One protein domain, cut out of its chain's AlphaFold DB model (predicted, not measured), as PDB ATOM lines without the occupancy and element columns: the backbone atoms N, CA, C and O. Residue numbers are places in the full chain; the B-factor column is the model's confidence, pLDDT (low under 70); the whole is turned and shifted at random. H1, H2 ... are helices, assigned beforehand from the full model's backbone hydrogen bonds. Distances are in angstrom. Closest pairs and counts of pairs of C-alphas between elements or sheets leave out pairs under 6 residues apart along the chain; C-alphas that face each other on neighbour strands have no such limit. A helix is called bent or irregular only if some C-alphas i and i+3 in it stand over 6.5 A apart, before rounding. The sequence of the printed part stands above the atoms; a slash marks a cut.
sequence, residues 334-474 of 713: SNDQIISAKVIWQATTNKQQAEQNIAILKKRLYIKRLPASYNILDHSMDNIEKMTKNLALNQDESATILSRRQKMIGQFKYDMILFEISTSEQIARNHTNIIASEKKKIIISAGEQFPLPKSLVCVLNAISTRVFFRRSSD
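Overview. This is residues 334 to 474 of the 713 residues of the protein "Hypothetical protein" of Adineta steineri (UniProt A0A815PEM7). A long rod is built on one very long helix, H4, with H1 folded side by side along its later part and the short H2 and H3 following one another along its earlier part. Near the far end of H4 the printed part turns back, and H5 packs on H1. The printed part has 141 residues with five named helices, H1 to H5, no named strand, and the class is all helix. It is extended, with a radius of gyration of the C-alphas of 24.4 A and spans of 84 by 22 by 19 A.

Along the chain. H1, residues 335 to 366, begins with C-alpha 335 at (12.511, -48.563, -36.432) and is 46.6 A long. H2 is residues 372 to 379 and H3 residues 381 to 390. H2 is only just irregular, with C-alphas 373 and 376 6.51 A apart. H4, residues 395 to 445, runs 74.7 A from (13.418, 21.249, -59.434). H5, residues 454 to 464, ends at (4.173, -30.815, -31.127).

Arrangement. H4 is the hub. H1 touches it at a shallow tilt of 22 degrees, opposite ways; the closest C-alphas, of Lys 351 and Ala 428, are 4.5 A apart. H2 only just touches residues 409 to 413 of H4, with 3 pairs of C-alphas within 8 A, the closest Tyr 374 and Lys 413 at 6.7 A. H3 and H4 form a helical hairpin and only just touch, also with 3 pairs, the closest C-alphas being Thr 388 and Ser 398 at 5.8 A. H5 touches residues 341 to 348 of H1, closest at the C-alphas of Thr 348 and Ser 464, 6.3 A. H1 and H3 are apart. Every O i to N i+4 pair is within hydrogen-bond range in H1, H3, H4 and H5, against 1 of 4 in H2, where 4 of 5 O i to N i+3 pairs are.

Size, cuts and confidence. The C-alphas farthest apart, of Ala 392 and Gln 449, are 84.3 A apart. The printed part has no cut and no long link. Confidence is low, under 70, in 39 residues, among them 447 to 460 and 462 to 474.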
ATOM      1  N   SER A 334       9.545 -49.267 -32.577       89.00
ATOM      2  CA  SER A 334      10.028 -49.884 -33.818       89.00
ATOM      3  C   SER A 334      10.864 -48.902 -34.650       89.00
ATOM      4  O   SER A 334      10.761 -47.680 -34.502       89.00
ATOM      5  N   ASN A 335      11.684 -49.415 -35.574       90.00
ATOM      6  CA  ASN A 335      12.511 -48.563 -36.432       90.00
ATOM      7  C   ASN A 335      11.669 -47.566 -37.256       90.00
ATOM      8  O   ASN A 335      12.026 -46.393 -37.361       90.00
ATOM      9  N   ASP A 336      10.501 -47.985 -37.750       87.56
ATOM     10  CA  ASP A 336       9.582 -47.114 -38.493       87.56
ATOM     11  C   ASP A 336       8.961 -46.026 -37.608       87.56
ATOM     12  O   ASP A 336       8.791 -44.882 -38.043       87.56
ATOM     13  N   GLN A 337       8.684 -46.338 -36.338       85.75
ATOM     14  CA  GLN A 337       8.246 -45.350 -35.349       85.75
ATOM     15  C   GLN A 337       9.365 -44.349 -35.032       85.75
ATOM     16  O   GLN A 337       9.094 -43.151 -34.949       85.75
ATOM     17  N   ILE A 338      10.623 -44.797 -34.924       87.69
ATOM     18  CA  ILE A 338      11.800 -43.926 -34.744       87.69
ATOM     19  C   ILE A 338      11.979 -42.996 -35.955       87.69
ATOM     20  O   ILE A 338      12.185 -41.792 -35.779       87.69
ATOM     21  N   ILE A 339      11.876 -43.518 -37.181       89.31
ATOM     22  CA  ILE A 339      11.955 -42.723 -38.417       89.31
ATOM     23  C   ILE A 339      10.828 -41.683 -38.448       89.31
ATOM     24  O   ILE A 339      11.097 -40.488 -38.600       89.31
ATOM     25  N   SER A 340       9.583 -42.107 -38.220       87.62
ATOM     26  CA  SER A 340       8.408 -41.225 -38.202       87.62
ATOM     27  C   SER A 340       8.536 -40.129 -37.133       87.62
ATOM     28  O   SER A 340       8.289 -38.954 -37.408       87.62
ATOM     29  N   ALA A 341       9.006 -40.469 -35.927       86.12
ATOM     30  CA  ALA A 341       9.252 -39.512 -34.847       86.12
ATOM     31  C   ALA A 341      10.340 -38.484 -35.210       86.12
ATOM     32  O   ALA A 341      10.159 -37.287 -34.966       86.12
ATOM     33  N   LYS A 342      11.431 -38.909 -35.864       86.44
ATOM     34  CA  LYS A 342      12.478 -38.004 -36.378       86.44
ATOM     35  C   LYS A 342      11.932 -37.042 -37.444       86.44
ATOM     36  O   LYS A 342      12.289 -35.860 -37.428       86.44
ATOM     37  N   VAL A 343      11.030 -37.495 -38.321       88.31
ATOM     38  CA  VAL A 343      10.353 -36.622 -39.301       88.31
ATOM     39  C   VAL A 343       9.414 -35.629 -38.606       88.31
ATOM     40  O   VAL A 343       9.496 -34.432 -38.895       88.31
ATOM     41  N   ILE A 344       8.597 -36.070 -37.641       86.38
ATOM     42  CA  ILE A 344       7.733 -35.189 -36.827       86.38
ATOM     43  C   ILE A 344       8.564 -34.102 -36.140       86.38
ATOM     44  O   ILE A 344       8.211 -32.924 -36.212       86.38
ATOM     45  N   TRP A 345       9.682 -34.467 -35.510       83.94
ATOM     46  CA  TRP A 345      10.573 -33.536 -34.815       83.94
ATOM     47  C   TRP A 345      11.167 -32.479 -35.756       83.94
ATOM     48  O   TRP A 345      11.142 -31.278 -35.463       83.94
ATOM     49  N   GLN A 346      11.660 -32.901 -36.926       85.62
ATOM     50  CA  GLN A 346      12.224 -31.989 -37.922       85.62
ATOM     51  C   GLN A 346      11.151 -31.073 -38.531       85.62
ATOM     52  O   GLN A 346      11.376 -29.867 -38.641       85.62
ATOM     53  N   ALA A 347       9.976 -31.608 -38.876       86.94
ATOM     54  CA  ALA A 347       8.852 -30.825 -39.388       86.94
ATOM     55  C   ALA A 347       8.349 -29.809 -38.349       86.94
ATOM     56  O   ALA A 347       8.099 -28.654 -38.685       86.94
ATOM     57  N   THR A 348       8.290 -30.201 -37.074       84.06
ATOM     58  CA  THR A 348       7.916 -29.324 -35.953       84.06
ATOM     59  C   THR A 348       8.926 -28.189 -35.764       84.06
ATOM     60  O   THR A 348       8.537 -27.027 -35.654       84.06
ATOM     61  N   THR A 349      10.225 -28.494 -35.834       82.44
ATOM     62  CA  THR A 349      11.300 -27.487 -35.786       82.44
ATOM     63  C   THR A 349      11.190 -26.490 -36.947       82.44
ATOM     64  O   THR A 349      11.262 -25.277 -36.740       82.44
ATOM     65  N   ASN A 350      10.966 -26.982 -38.171       86.31
ATOM     66  CA  ASN A 350      10.837 -26.138 -39.360       86.31
ATOM     67  C   ASN A 350       9.571 -25.265 -39.316       86.31
ATOM     68  O   ASN A 350       9.638 -24.077 -39.633       86.31
ATOM     69  N   LYS A 351       8.435 -25.831 -38.880       89.25
ATOM     70  CA  LYS A 351       7.176 -25.105 -38.659       89.25
ATOM     71  C   LYS A 351       7.386 -23.918 -37.720       89.25
ATOM     72  O   LYS A 351       7.045 -22.796 -38.076       89.25
ATOM     73  N   GLN A 352       8.007 -24.149 -36.565       83.25
ATOM     74  CA  GLN A 352       8.244 -23.099 -35.571       83.25
ATOM     75  C   GLN A 352       9.204 -22.022 -36.080       83.25
ATOM     76  O   GLN A 352       9.008 -20.841 -35.799       83.25
ATOM     77  N   GLN A 353      10.217 -22.393 -36.870       84.38
ATOM     78  CA  GLN A 353      11.088 -21.416 -37.526       84.38
ATOM     79  C   GLN A 353      10.311 -20.543 -38.531       84.38
ATOM     80  O   GLN A 353      10.558 -19.338 -38.604       84.38
ATOM     81  N   ALA A 354       9.352 -21.112 -39.269       85.25
ATOM     82  CA  ALA A 354       8.475 -20.351 -40.157       85.25
ATOM     83  C   ALA A 354       7.515 -19.431 -39.373       85.25
ATOM     84  O   ALA A 354       7.410 -18.250 -39.697       85.25
ATOM     85  N   GLU A 355       6.892 -19.916 -38.295       87.56
ATOM     86  CA  GLU A 355       6.023 -19.129 -37.398       87.56
ATOM     87  C   GLU A 355       6.765 -17.961 -36.727       87.56
ATOM     88  O   GLU A 355       6.257 -16.838 -36.684       87.56
ATOM     89  N   GLN A 356       8.007 -18.179 -36.287       85.25
ATOM     90  CA  GLN A 356       8.891 -17.107 -35.821       85.25
ATOM     91  C   GLN A 356       9.165 -16.082 -36.924       85.25
ATOM     92  O   GLN A 356       9.060 -14.882 -36.669       85.25
ATOM     93  N   ASN A 357       9.491 -16.528 -38.145       85.94
ATOM     94  CA  ASN A 357       9.733 -15.627 -39.274       85.94
ATOM     95  C   ASN A 357       8.499 -14.761 -39.569       85.94
ATOM     96  O   ASN A 357       8.616 -13.542 -39.673       85.94
ATOM     97  N   ILE A 358       7.304 -15.360 -39.586       89.56
ATOM     98  CA  ILE A 358       6.024 -14.654 -39.734       89.56
ATOM     99  C   ILE A 358       5.858 -13.590 -38.644       89.56
ATOM    100  O   ILE A 358       5.545 -12.440 -38.956       89.56
ATOM    101  N   ALA A 359       6.100 -13.927 -37.374       85.56
ATOM    102  CA  ALA A 359       5.987 -12.977 -36.267       85.56
ATOM    103  C   ALA A 359       6.999 -11.816 -36.378       85.56
ATOM    104  O   ALA A 359       6.651 -10.659 -36.127       85.56
ATOM    105  N   ILE A 360       8.237 -12.098 -36.799       84.31
ATOM    106  CA  ILE A 360       9.286 -11.093 -37.030       84.31
ATOM    107  C   ILE A 360       8.899 -10.163 -38.184       84.31
ATOM    108  O   ILE A 360       9.009  -8.944 -38.044       84.31
ATOM    109  N   LEU A 361       8.426 -10.718 -39.303       86.12
ATOM    110  CA  LEU A 361       8.009  -9.963 -40.483       86.12
ATOM    111  C   LEU A 361       6.760  -9.116 -40.203       86.12
ATOM    112  O   LEU A 361       6.780  -7.920 -40.482       86.12
ATOM    113  N   LYS A 362       5.730  -9.665 -39.542       88.44
ATOM    114  CA  LYS A 362       4.540  -8.906 -39.107       88.44
ATOM    115  C   LYS A 362       4.907  -7.777 -38.137       88.44
ATOM    116  O   LYS A 362       4.447  -6.649 -38.304       88.44
ATOM    117  N   LYS A 363       5.814  -8.020 -37.179       86.06
ATOM    118  CA  LYS A 363       6.330  -6.969 -36.280       86.06
ATOM    119  C   LYS A 363       7.117  -5.891 -37.032       86.06
ATOM    120  O   LYS A 363       6.958  -4.713 -36.724       86.06
ATOM    121  N   ARG A 364       7.949  -6.272 -38.009       84.19
ATOM    122  CA  ARG A 364       8.694  -5.355 -38.893       84.19
ATOM    123  C   ARG A 364       7.768  -4.472 -39.726       84.19
ATOM    124  O   ARG A 364       8.008  -3.268 -39.810       84.19
ATOM    125  N   LEU A 365       6.697  -5.058 -40.263       85.56
ATOM    126  CA  LEU A 365       5.640  -4.370 -40.999       85.56
ATOM    127  C   LEU A 365       4.959  -3.309 -40.119       85.56
ATOM    128  O   LEU A 365       4.913  -2.140 -40.493       85.56
ATOM    129  N   TYR A 366       4.539  -3.696 -38.907       85.69
ATOM    130  CA  TYR A 366       3.900  -2.806 -37.931       85.69
ATOM    131  C   TYR A 366       4.776  -1.597 -37.559       85.69
ATOM    132  O   TYR A 366       4.314  -0.458 -37.592       85.69
ATOM    133  N   ILE A 367       6.066  -1.813 -37.274       84.81
ATOM    134  CA  ILE A 367       7.005  -0.723 -36.939       84.81
ATOM    135  C   ILE A 367       7.571   0.010 -38.171       84.81
ATOM    136  O   ILE A 367       8.497   0.810 -38.022       84.81
ATOM    137  N   LYS A 368       7.075  -0.284 -39.383       83.38
ATOM    138  CA  LYS A 368       7.546   0.262 -40.670       83.38
ATOM    139  C   LYS A 368       9.070   0.130 -40.883       83.38
ATOM    140  O   LYS A 368       9.689   0.982 -41.517       83.38
ATOM    141  N   ARG A 369       9.700  -0.936 -40.361       78.12
ATOM    142  CA  ARG A 369      11.141  -1.225 -40.537       78.12
ATOM    143  C   ARG A 369      11.353  -2.457 -41.401       78.12
ATOM    144  O   ARG A 369      11.241  -3.590 -40.939       78.12
ATOM    145  N   LEU A 370      11.714  -2.202 -42.648       78.00
ATOM    146  CA  LEU A 370      11.939  -3.207 -43.677       78.00
ATOM    147  C   LEU A 370      13.295  -3.921 -43.440       78.00
ATOM    148  O   LEU A 370      14.235  -3.291 -42.946       78.00
ATOM    149  N   PRO A 371      13.426  -5.227 -43.748       78.88
ATOM    150  CA  PRO A 371      14.705  -5.934 -43.754       78.88
ATOM    151  C   PRO A 371      15.793  -5.217 -44.567       78.88
ATOM    152  O   PRO A 371      15.559  -4.794 -45.695       78.88
ATOM    153  N   ALA A 372      17.012  -5.145 -44.022       78.75
ATOM    154  CA  ALA A 372      18.142  -4.475 -44.674       78.75
ATOM    155  C   ALA A 372      18.602  -5.148 -45.985       78.75
ATOM    156  O   ALA A 372      19.300  -4.525 -46.778       78.75
ATOM    157  N   SER A 373      18.196  -6.399 -46.235       75.88
ATOM    158  CA  SER A 373      18.352  -7.075 -47.530       75.88
ATOM    159  C   SER A 373      17.676  -6.307 -48.669       75.88
ATOM    160  O   SER A 373      18.211  -6.264 -49.773       75.88
ATOM    161  N   TYR A 374      16.560  -5.629 -48.396       79.56
ATOM    162  CA  TYR A 374      15.848  -4.820 -49.385       79.56
ATOM    163  C   TYR A 374      16.492  -3.457 -49.660       79.56
ATOM    164  O   TYR A 374      16.032  -2.741 -50.547       79.56
ATOM    165  N   ASN A 375      17.570  -3.086 -48.961       80.25
ATOM    166  CA  ASN A 375      18.299  -1.848 -49.256       80.25
ATOM    167  C   ASN A 375      19.001  -1.901 -50.625       80.25
ATOM    168  O   ASN A 375      19.360  -0.861 -51.168       80.25
ATOM    169  N   ILE A 376      19.147  -3.087 -51.234       74.62
ATOM    170  CA  ILE A 376      19.596  -3.214 -52.628       74.62
ATOM    171  C   ILE A 376      18.681  -2.451 -53.600       74.62
ATOM    172  O   ILE A 376      19.171  -1.817 -54.533       74.62
ATOM    173  N   LEU A 377      17.377  -2.399 -53.306       73.88
ATOM    174  CA  LEU A 377      16.403  -1.640 -54.087       73.88
ATOM    175  C   LEU A 377      16.636  -0.124 -53.974       73.88
ATOM    176  O   LEU A 377      16.301   0.615 -54.897       73.88
ATOM    177  N   ASP A 378      17.258   0.349 -52.886       76.19
ATOM    178  CA  ASP A 378      17.652   1.756 -52.738       76.19
ATOM    179  C   ASP A 378      18.912   2.081 -53.548       76.19
ATOM    180  O   ASP A 378      19.049   3.200 -54.017       76.19
ATOM    181  N   HIS A 379      19.810   1.122 -53.801       70.44
ATOM    182  CA  HIS A 379      20.985   1.359 -54.654       70.44
ATOM    183  C   HIS A 379      20.637   1.522 -56.137       70.44
ATOM    184  O   HIS A 379      21.381   2.161 -56.881       70.44
ATOM    185  N   SER A 380      19.450   1.072 -56.558       64.38
ATOM    186  CA  SER A 380      18.886   1.476 -57.849       64.38
ATOM    187  C   SER A 380      18.654   2.999 -57.939       64.38
ATOM    188  O   SER A 380      18.449   3.534 -59.033       64.38
ATOM    189  N   MET A 381      18.658   3.740 -56.817       61.50
ATOM    190  CA  MET A 381      18.441   5.191 -56.802       61.50
ATOM    191  C   MET A 381      19.555   5.971 -57.497       61.50
ATOM    192  O   MET A 381      19.242   6.892 -58.250       61.50
ATOM    193  N   ASP A 382      20.814   5.570 -57.312       69.06
ATOM    194  CA  ASP A 382      21.992   6.382 -57.643       69.06
ATOM    195  C   ASP A 382      22.091   6.760 -59.129       69.06
ATOM    196  O   ASP A 382      22.598   7.831 -59.464       69.06
ATOM    197  N   ASN A 383      21.624   5.899 -60.037       67.62
ATOM    198  CA  ASN A 383      21.669   6.156 -61.481       67.62
ATOM    199  C   ASN A 383      20.545   7.092 -61.937       67.62
ATOM    200  O   ASN A 383      20.778   8.007 -62.726       67.62
ATOM    201  N   ILE A 384      19.342   6.909 -61.394       65.19
ATOM    202  CA  ILE A 384      18.188   7.756 -61.704       65.19
ATOM    203  C   ILE A 384      18.341   9.135 -61.063       65.19
ATOM    204  O   ILE A 384      18.037  10.114 -61.727       65.19
ATOM    205  N   GLU A 385      18.883   9.249 -59.844       69.56
ATOM    206  CA  GLU A 385      19.143  10.556 -59.221       69.56
ATOM    207  C   GLU A 385      20.165  11.377 -60.030       69.56
ATOM    208  O   GLU A 385      20.002  12.586 -60.204       69.56
ATOM    209  N   LYS A 386      21.193  10.720 -60.588       72.62
ATOM    210  CA  LYS A 386      22.122  11.346 -61.545       72.62
ATOM    211  C   LYS A 386      21.404  11.757 -62.833       72.62
ATOM    212  O   LYS A 386      21.623  12.867 -63.306       72.62
ATOM    213  N   MET A 387      20.517  10.925 -63.383       64.31
ATOM    214  CA  MET A 387      19.745  11.303 -64.575       64.31
ATOM    215  C   MET A 387      18.763  12.450 -64.317       64.31
ATOM    216  O   MET A 387      18.724  13.370 -65.121       64.31
ATOM    217  N   THR A 388      18.042  12.485 -63.193       64.69
ATOM    218  CA  THR A 388      17.143  13.603 -62.836       64.69
ATOM    219  C   THR A 388      17.884  14.902 -62.498       64.69
ATOM    220  O   THR A 388      17.243  15.940 -62.358       64.69
ATOM    221  N   LYS A 389      19.217  14.852 -62.357       70.50
ATOM    222  CA  LYS A 389      20.118  16.015 -62.266       70.50
ATOM    223  C   LYS A 389      20.723  16.420 -63.618       70.50
ATOM    224  O   LYS A 389      21.081  17.578 -63.786       70.50
ATOM    225  N   ASN A 390      20.842  15.483 -64.561       62.12
ATOM    226  CA  ASN A 390      21.379  15.721 -65.907       62.12
ATOM    227  C   ASN A 390      20.290  16.077 -66.935       62.12
ATOM    228  O   ASN A 390      20.583  16.691 -67.958       62.12
ATOM    229  N   LEU A 391      19.051  15.642 -66.702       57.91
ATOM    230  CA  LEU A 391      17.908  15.912 -67.564       57.91
ATOM    231  C   LEU A 391      17.298  17.270 -67.239       57.91
ATOM    232  O   LEU A 391      17.290  17.724 -66.097       57.91
ATOM    233  N   ALA A 392      16.758  17.888 -68.284       62.38
ATOM    234  CA  ALA A 392      16.137  19.202 -68.285       62.38
ATOM    235  C   ALA A 392      14.762  19.211 -67.594       62.38
ATOM    236  O   ALA A 392      13.777  19.591 -68.213       62.38
ATOM    237  N   LEU A 393      14.689  18.754 -66.345       62.88
ATOM    238  CA  LEU A 393      13.511  18.863 -65.486       62.88
ATOM    239  C   LEU A 393      13.657  20.084 -64.586       62.88
ATOM    240  O   LEU A 393      14.770  20.419 -64.167       62.88
ATOM    241  N   ASN A 394      12.544  20.722 -64.233       75.00
ATOM    242  CA  ASN A 394      12.576  21.702 -63.155       75.00
ATOM    243  C   ASN A 394      12.745  21.017 -61.779       75.00
ATOM    244  O   ASN A 394      12.625  19.795 -61.639       75.00
ATOM    245  N   GLN A 395      13.091  21.798 -60.753       73.19
ATOM    246  CA  GLN A 395      13.418  21.249 -59.434       73.19
ATOM    247  C   GLN A 395      12.220  20.532 -58.779       73.19
ATOM    248  O   GLN A 395      12.413  19.507 -58.120       73.19
ATOM    249  N   ASP A 396      10.998  21.007 -59.023       71.75
ATOM    250  CA  ASP A 396       9.761  20.456 -58.462       71.75
ATOM    251  C   ASP A 396       9.315  19.178 -59.190       71.75
ATOM    252  O   ASP A 396       8.876  18.213 -58.561       71.75
ATOM    253  N   GLU A 397       9.502  19.109 -60.509       71.81
ATOM    254  CA  GLU A 397       9.324  17.904 -61.328       71.81
ATOM    255  C   GLU A 397      10.305  16.803 -60.912       71.81
ATOM    256  O   GLU A 397       9.907  15.654 -60.698       71.81
ATOM    257  N   SER A 398      11.580  17.165 -60.743       74.44
ATOM    258  CA  SER A 398      12.639  16.270 -60.273       74.44
ATOM    259  C   SER A 398      12.310  15.721 -58.876       74.44
ATOM    260  O   SER A 398      12.306  14.504 -58.666       74.44
ATOM    261  N   ALA A 399      11.899  16.589 -57.942       76.31
ATOM    262  CA  ALA A 399      11.424  16.189 -56.617       76.31
ATOM    263  C   ALA A 399      10.167  15.297 -56.675       76.31
ATOM    264  O   ALA A 399      10.073  14.306 -55.946       76.31
ATOM    265  N   THR A 400       9.224  15.590 -57.575       76.44
ATOM    266  CA  THR A 400       7.988  14.813 -57.763       76.44
ATOM    267  C   THR A 400       8.270  13.410 -58.299       76.44
ATOM    268  O   THR A 400       7.709  12.435 -57.792       76.44
ATOM    269  N   ILE A 401       9.166  13.275 -59.282       74.50
ATOM    270  CA  ILE A 401       9.581  11.982 -59.846       74.50
ATOM    271  C   ILE A 401      10.316  11.150 -58.789       74.50
ATOM    272  O   ILE A 401       9.979   9.978 -58.591       74.50
ATOM    273  N   LEU A 402      11.255  11.754 -58.050       79.62
ATOM    274  CA  LEU A 402      11.952  11.091 -56.943       79.62
ATOM    275  C   LEU A 402      10.970  10.638 -55.848       79.62
ATOM    276  O   LEU A 402      11.041   9.489 -55.411       79.62
ATOM    277  N   SER A 403      10.003  11.479 -55.464       82.44
ATOM    278  CA  SER A 403       8.977  11.150 -54.462       82.44
ATOM    279  C   SER A 403       8.046  10.016 -54.914       82.44
ATOM    280  O   SER A 403       7.865   9.035 -54.187       82.44
ATOM    281  N   ARG A 404       7.483  10.093 -56.131       76.25
ATOM    282  CA  ARG A 404       6.609   9.044 -56.696       76.25
ATOM    283  C   ARG A 404       7.321   7.695 -56.759       76.25
ATOM    284  O   ARG A 404       6.743   6.669 -56.408       76.25
ATOM    285  N   ARG A 405       8.598   7.696 -57.138       75.75
ATOM    286  CA  ARG A 405       9.403   6.480 -57.195       75.75
ATOM    287  C   ARG A 405       9.782   5.947 -55.807       75.75
ATOM    288  O   ARG A 405       9.712   4.740 -55.600       75.75
ATOM    289  N   GLN A 406      10.113   6.802 -54.835       81.19
ATOM    290  CA  GLN A 406      10.304   6.370 -53.443       81.19
ATOM    291  C   GLN A 406       9.043   5.692 -52.886       81.19
ATOM    292  O   GLN A 406       9.152   4.667 -52.213       81.19
ATOM    293  N   LYS A 407       7.846   6.199 -53.223       83.62
ATOM    294  CA  LYS A 407       6.571   5.532 -52.898       83.62
ATOM    295  C   LYS A 407       6.455   4.157 -53.567       83.62
ATOM    296  O   LYS A 407       6.114   3.199 -52.881       83.62
ATOM    297  N   MET A 408       6.797   4.030 -54.854       78.31
ATOM    298  CA  MET A 408       6.801   2.734 -55.556       78.31
ATOM    299  C   MET A 408       7.769   1.725 -54.917       78.31
ATOM    300  O   MET A 408       7.370   0.595 -54.658       78.31
ATOM    301  N   ILE A 409       9.011   2.121 -54.618       78.75
ATOM    302  CA  ILE A 409       9.993   1.254 -53.943       78.75
ATOM    303  C   ILE A 409       9.490   0.859 -52.547       78.75
ATOM    304  O   ILE A 409       9.613  -0.300 -52.154       78.75
ATOM    305  N   GLY A 410       8.884   1.795 -51.809       83.06
ATOM    306  CA  GLY A 410       8.240   1.516 -50.525       83.06
ATOM    307  C   GLY A 410       7.133   0.464 -50.637       83.06
ATOM    308  O   GLY A 410       7.121  -0.481 -49.849       83.06
ATOM    309  N   GLN A 411       6.262   0.582 -51.645       82.19
ATOM    310  CA  GLN A 411       5.210  -0.399 -51.919       82.19
ATOM    311  C   GLN A 411       5.790  -1.759 -52.321       82.19
ATOM    312  O   GLN A 411       5.381  -2.778 -51.780       82.19
ATOM    313  N   PHE A 412       6.790  -1.796 -53.204       79.44
ATOM    314  CA  PHE A 412       7.406  -3.053 -53.628       79.44
ATOM    315  C   PHE A 412       8.054  -3.795 -52.450       79.44
ATOM    316  O   PHE A 412       7.839  -4.991 -52.278       79.44
ATOM    317  N   LYS A 413       8.761  -3.083 -51.560       83.75
ATOM    318  CA  LYS A 413       9.297  -3.662 -50.316       83.75
ATOM    319  C   LYS A 413       8.208  -4.173 -49.369       83.75
ATOM    320  O   LYS A 413       8.427  -5.163 -48.675       83.75
ATOM    321  N   TYR A 414       7.069  -3.487 -49.303       86.31
ATOM    322  CA  TYR A 414       5.915  -3.918 -48.515       86.31
ATOM    323  C   TYR A 414       5.331  -5.225 -49.078       86.31
ATOM    324  O   TYR A 414       5.163  -6.190 -48.332       86.31
ATOM    325  N   ASP A 415       5.138  -5.298 -50.395       81.25
ATOM    326  CA  ASP A 415       4.616  -6.483 -51.080       81.25
ATOM    327  C   ASP A 415       5.576  -7.680 -50.980       81.25
ATOM    328  O   ASP A 415       5.128  -8.801 -50.747       81.25
ATOM    329  N   MET A 416       6.896  -7.458 -51.065       83.88
ATOM    330  CA  MET A 416       7.896  -8.509 -50.824       83.88
ATOM    331  C   MET A 416       7.782  -9.102 -49.412       83.88
ATOM    332  O   MET A 416       7.851 -10.319 -49.257       83.88
ATOM    333  N   ILE A 417       7.539  -8.278 -48.382       87.44
ATOM    334  CA  ILE A 417       7.304  -8.784 -47.019       87.44
ATOM    335  C   ILE A 417       5.996  -9.575 -46.941       87.44
ATOM    336  O   ILE A 417       5.972 -10.624 -46.299       87.44
ATOM    337  N   LEU A 418       4.915  -9.114 -47.580       84.81
ATOM    338  CA  LEU A 418       3.661  -9.876 -47.627       84.81
ATOM    339  C   LEU A 418       3.845 -11.229 -48.328       84.81
ATOM    340  O   LEU A 418       3.332 -12.242 -47.850       84.81
ATOM    341  N   PHE A 419       4.629 -11.270 -49.406       85.75
ATOM    342  CA  PHE A 419       4.980 -12.501 -50.107       85.75
ATOM    343  C   PHE A 419       5.831 -13.448 -49.241       85.75
ATOM    344  O   PHE A 419       5.525 -14.640 -49.161       85.75
ATOM    345  N   GLU A 420       6.846 -12.945 -48.526       87.38
ATOM    346  CA  GLU A 420       7.639 -13.742 -47.573       87.38
ATOM    347  C   GLU A 420       6.794 -14.266 -46.399       87.38
ATOM    348  O   GLU A 420       6.984 -15.410 -45.969       87.38
ATOM    349  N   ILE A 421       5.841 -13.469 -45.894       89.75
ATOM    350  CA  ILE A 421       4.871 -13.893 -44.873       89.75
ATOM    351  C   ILE A 421       4.007 -15.032 -45.419       89.75
ATOM    352  O   ILE A 421       3.974 -16.094 -44.804       89.75
ATOM    353  N   SER A 422       3.372 -14.850 -46.580       88.19
ATOM    354  CA  SER A 422       2.504 -15.860 -47.205       88.19
ATOM    355  C   SER A 422       3.256 -17.167 -47.493       88.19
ATOM    356  O   SER A 422       2.795 -18.256 -47.148       88.19
ATOM    357  N   THR A 423       4.482 -17.063 -48.017       87.44
ATOM    358  CA  THR A 423       5.373 -18.210 -48.257       87.44
ATOM    359  C   THR A 423       5.708 -18.939 -46.953       87.44
ATOM    360  O   THR A 423       5.612 -20.164 -46.878       87.44
ATOM    361  N   SER A 424       6.037 -18.198 -45.890       90.38
ATOM    362  CA  SER A 424       6.299 -18.775 -44.565       90.38
ATOM    363  C   SER A 424       5.043 -19.430 -43.968       90.38
ATOM    364  O   SER A 424       5.134 -20.499 -43.363       90.38
ATOM    365  N   GLU A 425       3.858 -18.847 -44.170       91.19
ATOM    366  CA  GLU A 425       2.572 -19.406 -43.726       91.19
ATOM    367  C   GLU A 425       2.209 -20.686 -44.485       91.19
ATOM    368  O   GLU A 425       1.620 -21.599 -43.902       91.19
ATOM    369  N   GLN A 426       2.584 -20.799 -45.761       88.44
ATOM    370  CA  GLN A 426       2.436 -22.041 -46.515       88.44
ATOM    371  C   GLN A 426       3.420 -23.118 -46.034       88.44
ATOM    372  O   GLN A 426       3.024 -24.268 -45.865       88.44
ATOM    373  N   ILE A 427       4.673 -22.760 -45.730       87.69
ATOM    374  CA  ILE A 427       5.664 -23.686 -45.149       87.69
ATOM    375  C   ILE A 427       5.178 -24.230 -43.792       87.69
ATOM    376  O   ILE A 427       5.235 -25.438 -43.553       87.69
ATOM    377  N   ALA A 428       4.637 -23.369 -42.921       89.88
ATOM    378  CA  ALA A 428       4.077 -23.777 -41.630       89.88
ATOM    379  C   ALA A 428       2.855 -24.711 -41.778       89.88
ATOM    380  O   ALA A 428       2.732 -25.697 -41.041       89.88
ATOM    381  N   ARG A 429       1.979 -24.452 -42.763       91.50
ATOM    382  CA  ARG A 429       0.853 -25.335 -43.117       91.50
ATOM    383  C   ARG A 429       1.330 -26.689 -43.644       91.50
ATOM    384  O   ARG A 429       0.935 -27.716 -43.099       91.50
ATOM    385  N   ASN A 430       2.250 -26.706 -44.610       89.69
ATOM    386  CA  ASN A 430       2.820 -27.935 -45.170       89.69
ATOM    387  C   ASN A 430       3.457 -28.815 -44.079       89.69
ATOM    388  O   ASN A 430       3.184 -30.012 -44.010       89.69
ATOM    389  N   HIS A 431       4.243 -28.230 -43.169       91.56
ATOM    390  CA  HIS A 431       4.815 -28.980 -42.048       91.56
ATOM    391  C   HIS A 431       3.772 -29.441 -41.021       91.56
ATOM    392  O   HIS A 431       3.945 -30.510 -40.444       91.56
ATOM    393  N   THR A 432       2.669 -28.710 -40.828       90.12
ATOM    394  CA  THR A 432       1.542 -29.183 -40.001       90.12
ATOM    395  C   THR A 432       0.910 -30.447 -40.594       90.12
ATOM    396  O   THR A 432       0.660 -31.400 -39.858       90.12
ATOM    397  N   ASN A 433       0.737 -30.494 -41.918       91.62
ATOM    398  CA  ASN A 433       0.203 -31.669 -42.611       91.62
ATOM    399  C   ASN A 433       1.154 -32.874 -42.506       91.62
ATOM    400  O   ASN A 433       0.695 -33.972 -42.207       91.62
ATOM    401  N   ILE A 434       2.470 -32.661 -42.655       91.25
ATOM    402  CA  ILE A 434       3.494 -33.706 -42.453       91.25
ATOM    403  C   ILE A 434       3.446 -34.252 -41.016       91.25
ATOM    404  O   ILE A 434       3.461 -35.460 -40.807       91.25
ATOM    405  N   ILE A 435       3.338 -33.386 -40.002       88.19
ATOM    406  CA  ILE A 435       3.215 -33.829 -38.602       88.19
ATOM    407  C   ILE A 435       1.959 -34.693 -38.413       88.19
ATOM    408  O   ILE A 435       2.020 -35.712 -37.730       88.19
ATOM    409  N   ALA A 436       0.830 -34.317 -39.023       89.50
ATOM    410  CA  ALA A 436      -0.405 -35.092 -38.947       89.50
ATOM    411  C   ALA A 436      -0.300 -36.455 -39.662       89.50
ATOM    412  O   ALA A 436      -0.733 -37.464 -39.101       89.50
ATOM    413  N   SER A 437       0.309 -36.514 -40.854       93.19
ATOM    414  CA  SER A 437       0.481 -37.767 -41.603       93.19
ATOM    415  C   SER A 437       1.436 -38.733 -40.906       93.19
ATOM    416  O   SER A 437       1.106 -39.907 -40.750       93.19
ATOM    417  N   GLU A 438       2.583 -38.253 -40.420       92.06
ATOM    418  CA  GLU A 438       3.543 -39.099 -39.703       92.06
ATOM    419  C   GLU A 438       3.005 -39.542 -38.338       92.06
ATOM    420  O   GLU A 438       3.209 -40.691 -37.950       92.06
ATOM    421  N   LYS A 439       2.235 -38.695 -37.631       87.44
ATOM    422  CA  LYS A 439       1.495 -39.147 -36.441       87.44
ATOM    423  C   LYS A 439       0.569 -40.307 -36.795       87.44
ATOM    424  O   LYS A 439       0.628 -41.325 -36.114       87.44
ATOM    425  N   LYS A 440      -0.232 -40.191 -37.867       88.81
ATOM    426  CA  LYS A 440      -1.137 -41.262 -38.327       88.81
ATOM    427  C   LYS A 440      -0.378 -42.564 -38.627       88.81
ATOM    428  O   LYS A 440      -0.854 -43.620 -38.226       88.81
ATOM    429  N   LYS A 441       0.807 -42.499 -39.249       89.94
ATOM    430  CA  LYS A 441       1.669 -43.679 -39.461       89.94
ATOM    431  C   LYS A 441       2.093 -44.339 -38.150       89.94
ATOM    432  O   LYS A 441       1.983 -45.555 -38.047       89.94
ATOM    433  N   ILE A 442       2.505 -43.564 -37.141       85.25
ATOM    434  CA  ILE A 442       2.844 -44.109 -35.814       85.25
ATOM    435  C   ILE A 442       1.635 -44.828 -35.198       85.25
ATOM    436  O   ILE A 442       1.814 -45.924 -34.674       85.25
ATOM    437  N   ILE A 443       0.418 -44.273 -35.320       83.06
ATOM    438  CA  ILE A 443      -0.807 -44.939 -34.838       83.06
ATOM    439  C   ILE A 443      -1.028 -46.276 -35.560       83.06
ATOM    440  O   ILE A 443      -1.203 -47.292 -34.902       83.06
ATOM    441  N   ILE A 444      -0.975 -46.291 -36.896       84.94
ATOM    442  CA  ILE A 444      -1.213 -47.506 -37.699       84.94
ATOM    443  C   ILE A 444      -0.143 -48.576 -37.417       84.94
ATOM    444  O   ILE A 444      -0.468 -49.743 -37.231       84.94
ATOM    445  N   SER A 445       1.131 -48.181 -37.330       81.81
ATOM    446  CA  SER A 445       2.258 -49.098 -37.081       81.81
ATOM    447  C   SER A 445       2.275 -49.722 -35.681       81.81
ATOM    448  O   SER A 445       3.024 -50.665 -35.452       81.81
ATOM    449  N   ALA A 446       1.481 -49.204 -34.737       75.12
ATOM    450  CA  ALA A 446       1.297 -49.825 -33.427       75.12
ATOM    451  C   ALA A 446       0.333 -51.031 -33.466       75.12
ATOM    452  O   ALA A 446       0.224 -51.745 -32.473       75.12
ATOM    453  N   GLY A 447      -0.346 -51.259 -34.600       66.12
ATOM    454  CA  GLY A 447      -1.468 -52.189 -34.708       66.12
ATOM    455  C   GLY A 447      -2.731 -51.626 -34.050       66.12
ATOM    456  O   GLY A 447      -2.671 -50.820 -33.126       66.12
ATOM    457  N   GLU A 448      -3.908 -52.057 -34.502       57.94
ATOM    458  CA  GLU A 448      -5.199 -51.541 -34.004       57.94
ATOM    459  C   GLU A 448      -5.560 -52.025 -32.577       57.94
ATOM    460  O   GLU A 448      -6.672 -51.806 -32.094       57.94
ATOM    461  N   GLN A 449      -4.618 -52.658 -31.866       50.25
ATOM    462  CA  GLN A 449      -4.791 -53.185 -30.510       50.25
ATOM    463  C   GLN A 449      -4.747 -52.087 -29.433       50.25
ATOM    464  O   GLN A 449      -3.836 -52.025 -28.610       50.25
ATOM    465  N   PHE A 450      -5.824 -51.296 -29.376       48.59
ATOM    466  CA  PHE A 450      -6.157 -50.404 -28.255       48.59
ATOM    467  C   PHE A 450      -5.120 -49.273 -28.007       48.59
ATOM    468  O   PHE A 450      -4.155 -49.138 -28.760       48.59
ATOM    469  N   PRO A 451      -5.381 -48.283 -27.121       53.19
ATOM    470  CA  PRO A 451      -4.783 -46.966 -27.307       53.19
ATOM    471  C   PRO A 451      -3.275 -46.969 -27.073       53.19
ATOM    472  O   PRO A 451      -2.803 -47.447 -26.039       53.19
ATOM    473  N   LEU A 452      -2.561 -46.307 -27.994       57.28
ATOM    474  CA  LEU A 452      -1.175 -45.860 -27.830       57.28
ATOM    475  C   LEU A 452      -0.918 -45.478 -26.365       57.28
ATOM    476  O   LEU A 452      -1.702 -44.682 -25.823       57.28
ATOM    477  N   PRO A 453       0.159 -45.984 -25.730       64.69
ATOM    478  CA  PRO A 453       0.463 -45.682 -24.340       64.69
ATOM    479  C   PRO A 453       0.302 -44.188 -24.067       64.69
ATOM    480  O   PRO A 453       0.824 -43.355 -24.810       64.69
ATOM    481  N   LYS A 454      -0.442 -43.823 -23.014       68.69
ATOM    482  CA  LYS A 454      -0.736 -42.406 -22.712       68.69
ATOM    483  C   LYS A 454       0.552 -41.577 -22.613       68.69
ATOM    484  O   LYS A 454       0.557 -40.416 -23.005       68.69
ATOM    485  N   SER A 455       1.648 -42.197 -22.169       62.47
ATOM    486  CA  SER A 455       3.022 -41.689 -22.243       62.47
ATOM    487  C   SER A 455       3.442 -41.293 -23.665       62.47
ATOM    488  O   SER A 455       3.798 -40.139 -23.874       62.47
ATOM    489  N   LEU A 456       3.344 -42.187 -24.652       66.00
ATOM    490  CA  LEU A 456       3.694 -41.929 -26.057       66.00
ATOM    491  C   LEU A 456       2.864 -40.789 -26.665       66.00
ATOM    492  O   LEU A 456       3.414 -39.900 -27.316       66.00
ATOM    493  N   VAL A 457       1.552 -40.766 -26.411       68.62
ATOM    494  CA  VAL A 457       0.673 -39.675 -26.873       68.62
ATOM    495  C   VAL A 457       1.062 -38.347 -26.216       68.62
ATOM    496  O   VAL A 457       1.137 -37.322 -26.897       68.62
ATOM    497  N   CYS A 458       1.372 -38.353 -24.916       69.44
ATOM    498  CA  CYS A 458       1.891 -37.186 -24.205       69.44
ATOM    499  C   CYS A 458       3.246 -36.718 -24.756       69.44
ATOM    500  O   CYS A 458       3.410 -35.517 -24.942       69.44
ATOM    501  N   VAL A 459       4.179 -37.620 -25.082       67.06
ATOM    502  CA  VAL A 459       5.475 -37.285 -25.699       67.06
ATOM    503  C   VAL A 459       5.269 -36.662 -27.084       67.06
ATOM    504  O   VAL A 459       5.741 -35.556 -27.334       67.06
ATOM    505  N   LEU A 460       4.495 -37.299 -27.969       66.88
ATOM    506  CA  LEU A 460       4.215 -36.779 -29.316       66.88
ATOM    507  C   LEU A 460       3.486 -35.428 -29.286       66.88
ATOM    508  O   LEU A 460       3.725 -34.568 -30.141       66.88
ATOM    509  N   ASN A 461       2.604 -35.215 -28.308       70.75
ATOM    510  CA  ASN A 461       1.950 -33.928 -28.109       70.75
ATOM    511  C   ASN A 461       2.904 -32.890 -27.519       70.75
ATOM    512  O   ASN A 461       2.944 -31.793 -28.062       70.75
ATOM    513  N   ALA A 462       3.733 -33.231 -26.530       68.88
ATOM    514  CA  ALA A 462       4.740 -32.330 -25.970       68.88
ATOM    515  C   ALA A 462       5.758 -31.862 -27.024       68.88
ATOM    516  O   ALA A 462       6.056 -30.670 -27.098       68.88
ATOM    517  N   ILE A 463       6.207 -32.772 -27.899       66.12
ATOM    518  CA  ILE A 463       7.013 -32.456 -29.087       66.12
ATOM    519  C   ILE A 463       6.274 -31.442 -29.970       66.12
ATOM    520  O   ILE A 463       6.845 -30.423 -30.343       66.12
ATOM    521  N   SER A 464       4.989 -31.680 -30.256       61.47
ATOM    522  CA  SER A 464       4.173 -30.815 -31.127       61.47
ATOM    523  C   SER A 464       3.872 -29.437 -30.523       61.47
ATOM    524  O   SER A 464       3.792 -28.457 -31.259       61.47
ATOM    525  N   THR A 465       3.691 -29.354 -29.202       64.56
ATOM    526  CA  THR A 465       3.427 -28.113 -28.450       64.56
ATOM    527  C   THR A 465       4.699 -27.394 -28.015       64.56
ATOM    528  O   THR A 465       4.621 -26.367 -27.339       64.56
ATOM    529  N   ARG A 466       5.876 -27.936 -28.343       62.06
ATOM    530  CA  ARG A 466       7.159 -27.314 -28.029       62.06
ATOM    531  C   ARG A 466       7.177 -25.885 -28.569       62.06
ATOM    532  O   ARG A 466       6.738 -25.645 -29.684       62.06
ATOM    533  N   VAL A 467       7.729 -24.945 -27.810       53.94
ATOM    534  CA  VAL A 467       7.993 -23.587 -28.298       53.94
ATOM    535  C   VAL A 467       9.498 -23.403 -28.331       53.94
ATOM    536  O   VAL A 467      10.121 -23.190 -27.292       53.94
ATOM    537  N   PHE A 468      10.111 -23.489 -29.513       54.28
ATOM    538  CA  PHE A 468      11.502 -23.082 -29.664       54.28
ATOM    539  C   PHE A 468      11.627 -21.600 -29.307       54.28
ATOM    540  O   PHE A 468      11.171 -20.727 -30.044       54.28
ATOM    541  N   PHE A 469      12.341 -21.298 -28.227       46.28
ATOM    542  CA  PHE A 469      12.918 -19.974 -28.027       46.28
ATOM    543  C   PHE A 469      14.188 -19.852 -28.875       46.28
ATOM    544  O   PHE A 469      15.299 -19.803 -28.357       46.28
ATOM    545  N   ARG A 470      14.048 -19.777 -30.205       46.47
ATOM    546  CA  ARG A 470      15.139 -19.243 -31.030       46.47
ATOM    547  C   ARG A 470      15.078 -17.729 -30.960       46.47
ATOM    548  O   ARG A 470      14.161 -17.092 -31.476       46.47
ATOM    549  N   ARG A 471      16.093 -17.133 -30.341       42.31
ATOM    550  CA  ARG A 471      16.320 -15.696 -30.460       42.31
ATOM    551  C   ARG A 471      16.619 -15.396 -31.930       42.31
ATOM    552  O   ARG A 471      17.671 -15.798 -32.421       42.31
ATOM    553  N   SER A 472      15.730 -14.682 -32.621       39.16
ATOM    554  CA  SER A 472      16.079 -14.089 -33.916       39.16
ATOM    555  C   SER A 472      17.337 -13.244 -33.724       39.16
ATOM    556  O   SER A 472      17.358 -12.281 -32.951       39.16
ATOM    557  N   SER A 473      18.408 -13.627 -34.416       40.69
ATOM    558  CA  SER A 473      19.673 -12.887 -34.447       40.69
ATOM    559  C   SER A 473      19.540 -11.524 -35.129       40.69
ATOM    560  O   SER A 473      20.456 -10.704 -35.078       40.69
ATOM    561  N   ASP A 474      18.387 -11.251 -35.738       38.56
ATOM    562  CA  ASP A 474      18.194 -10.197 -36.729       38.56
ATOM    563  C   ASP A 474      17.891  -8.833 -36.100       38.56
ATOM    564  O   ASP A 474      17.507  -7.889 -36.792       38.56
TER     565      ASP A 474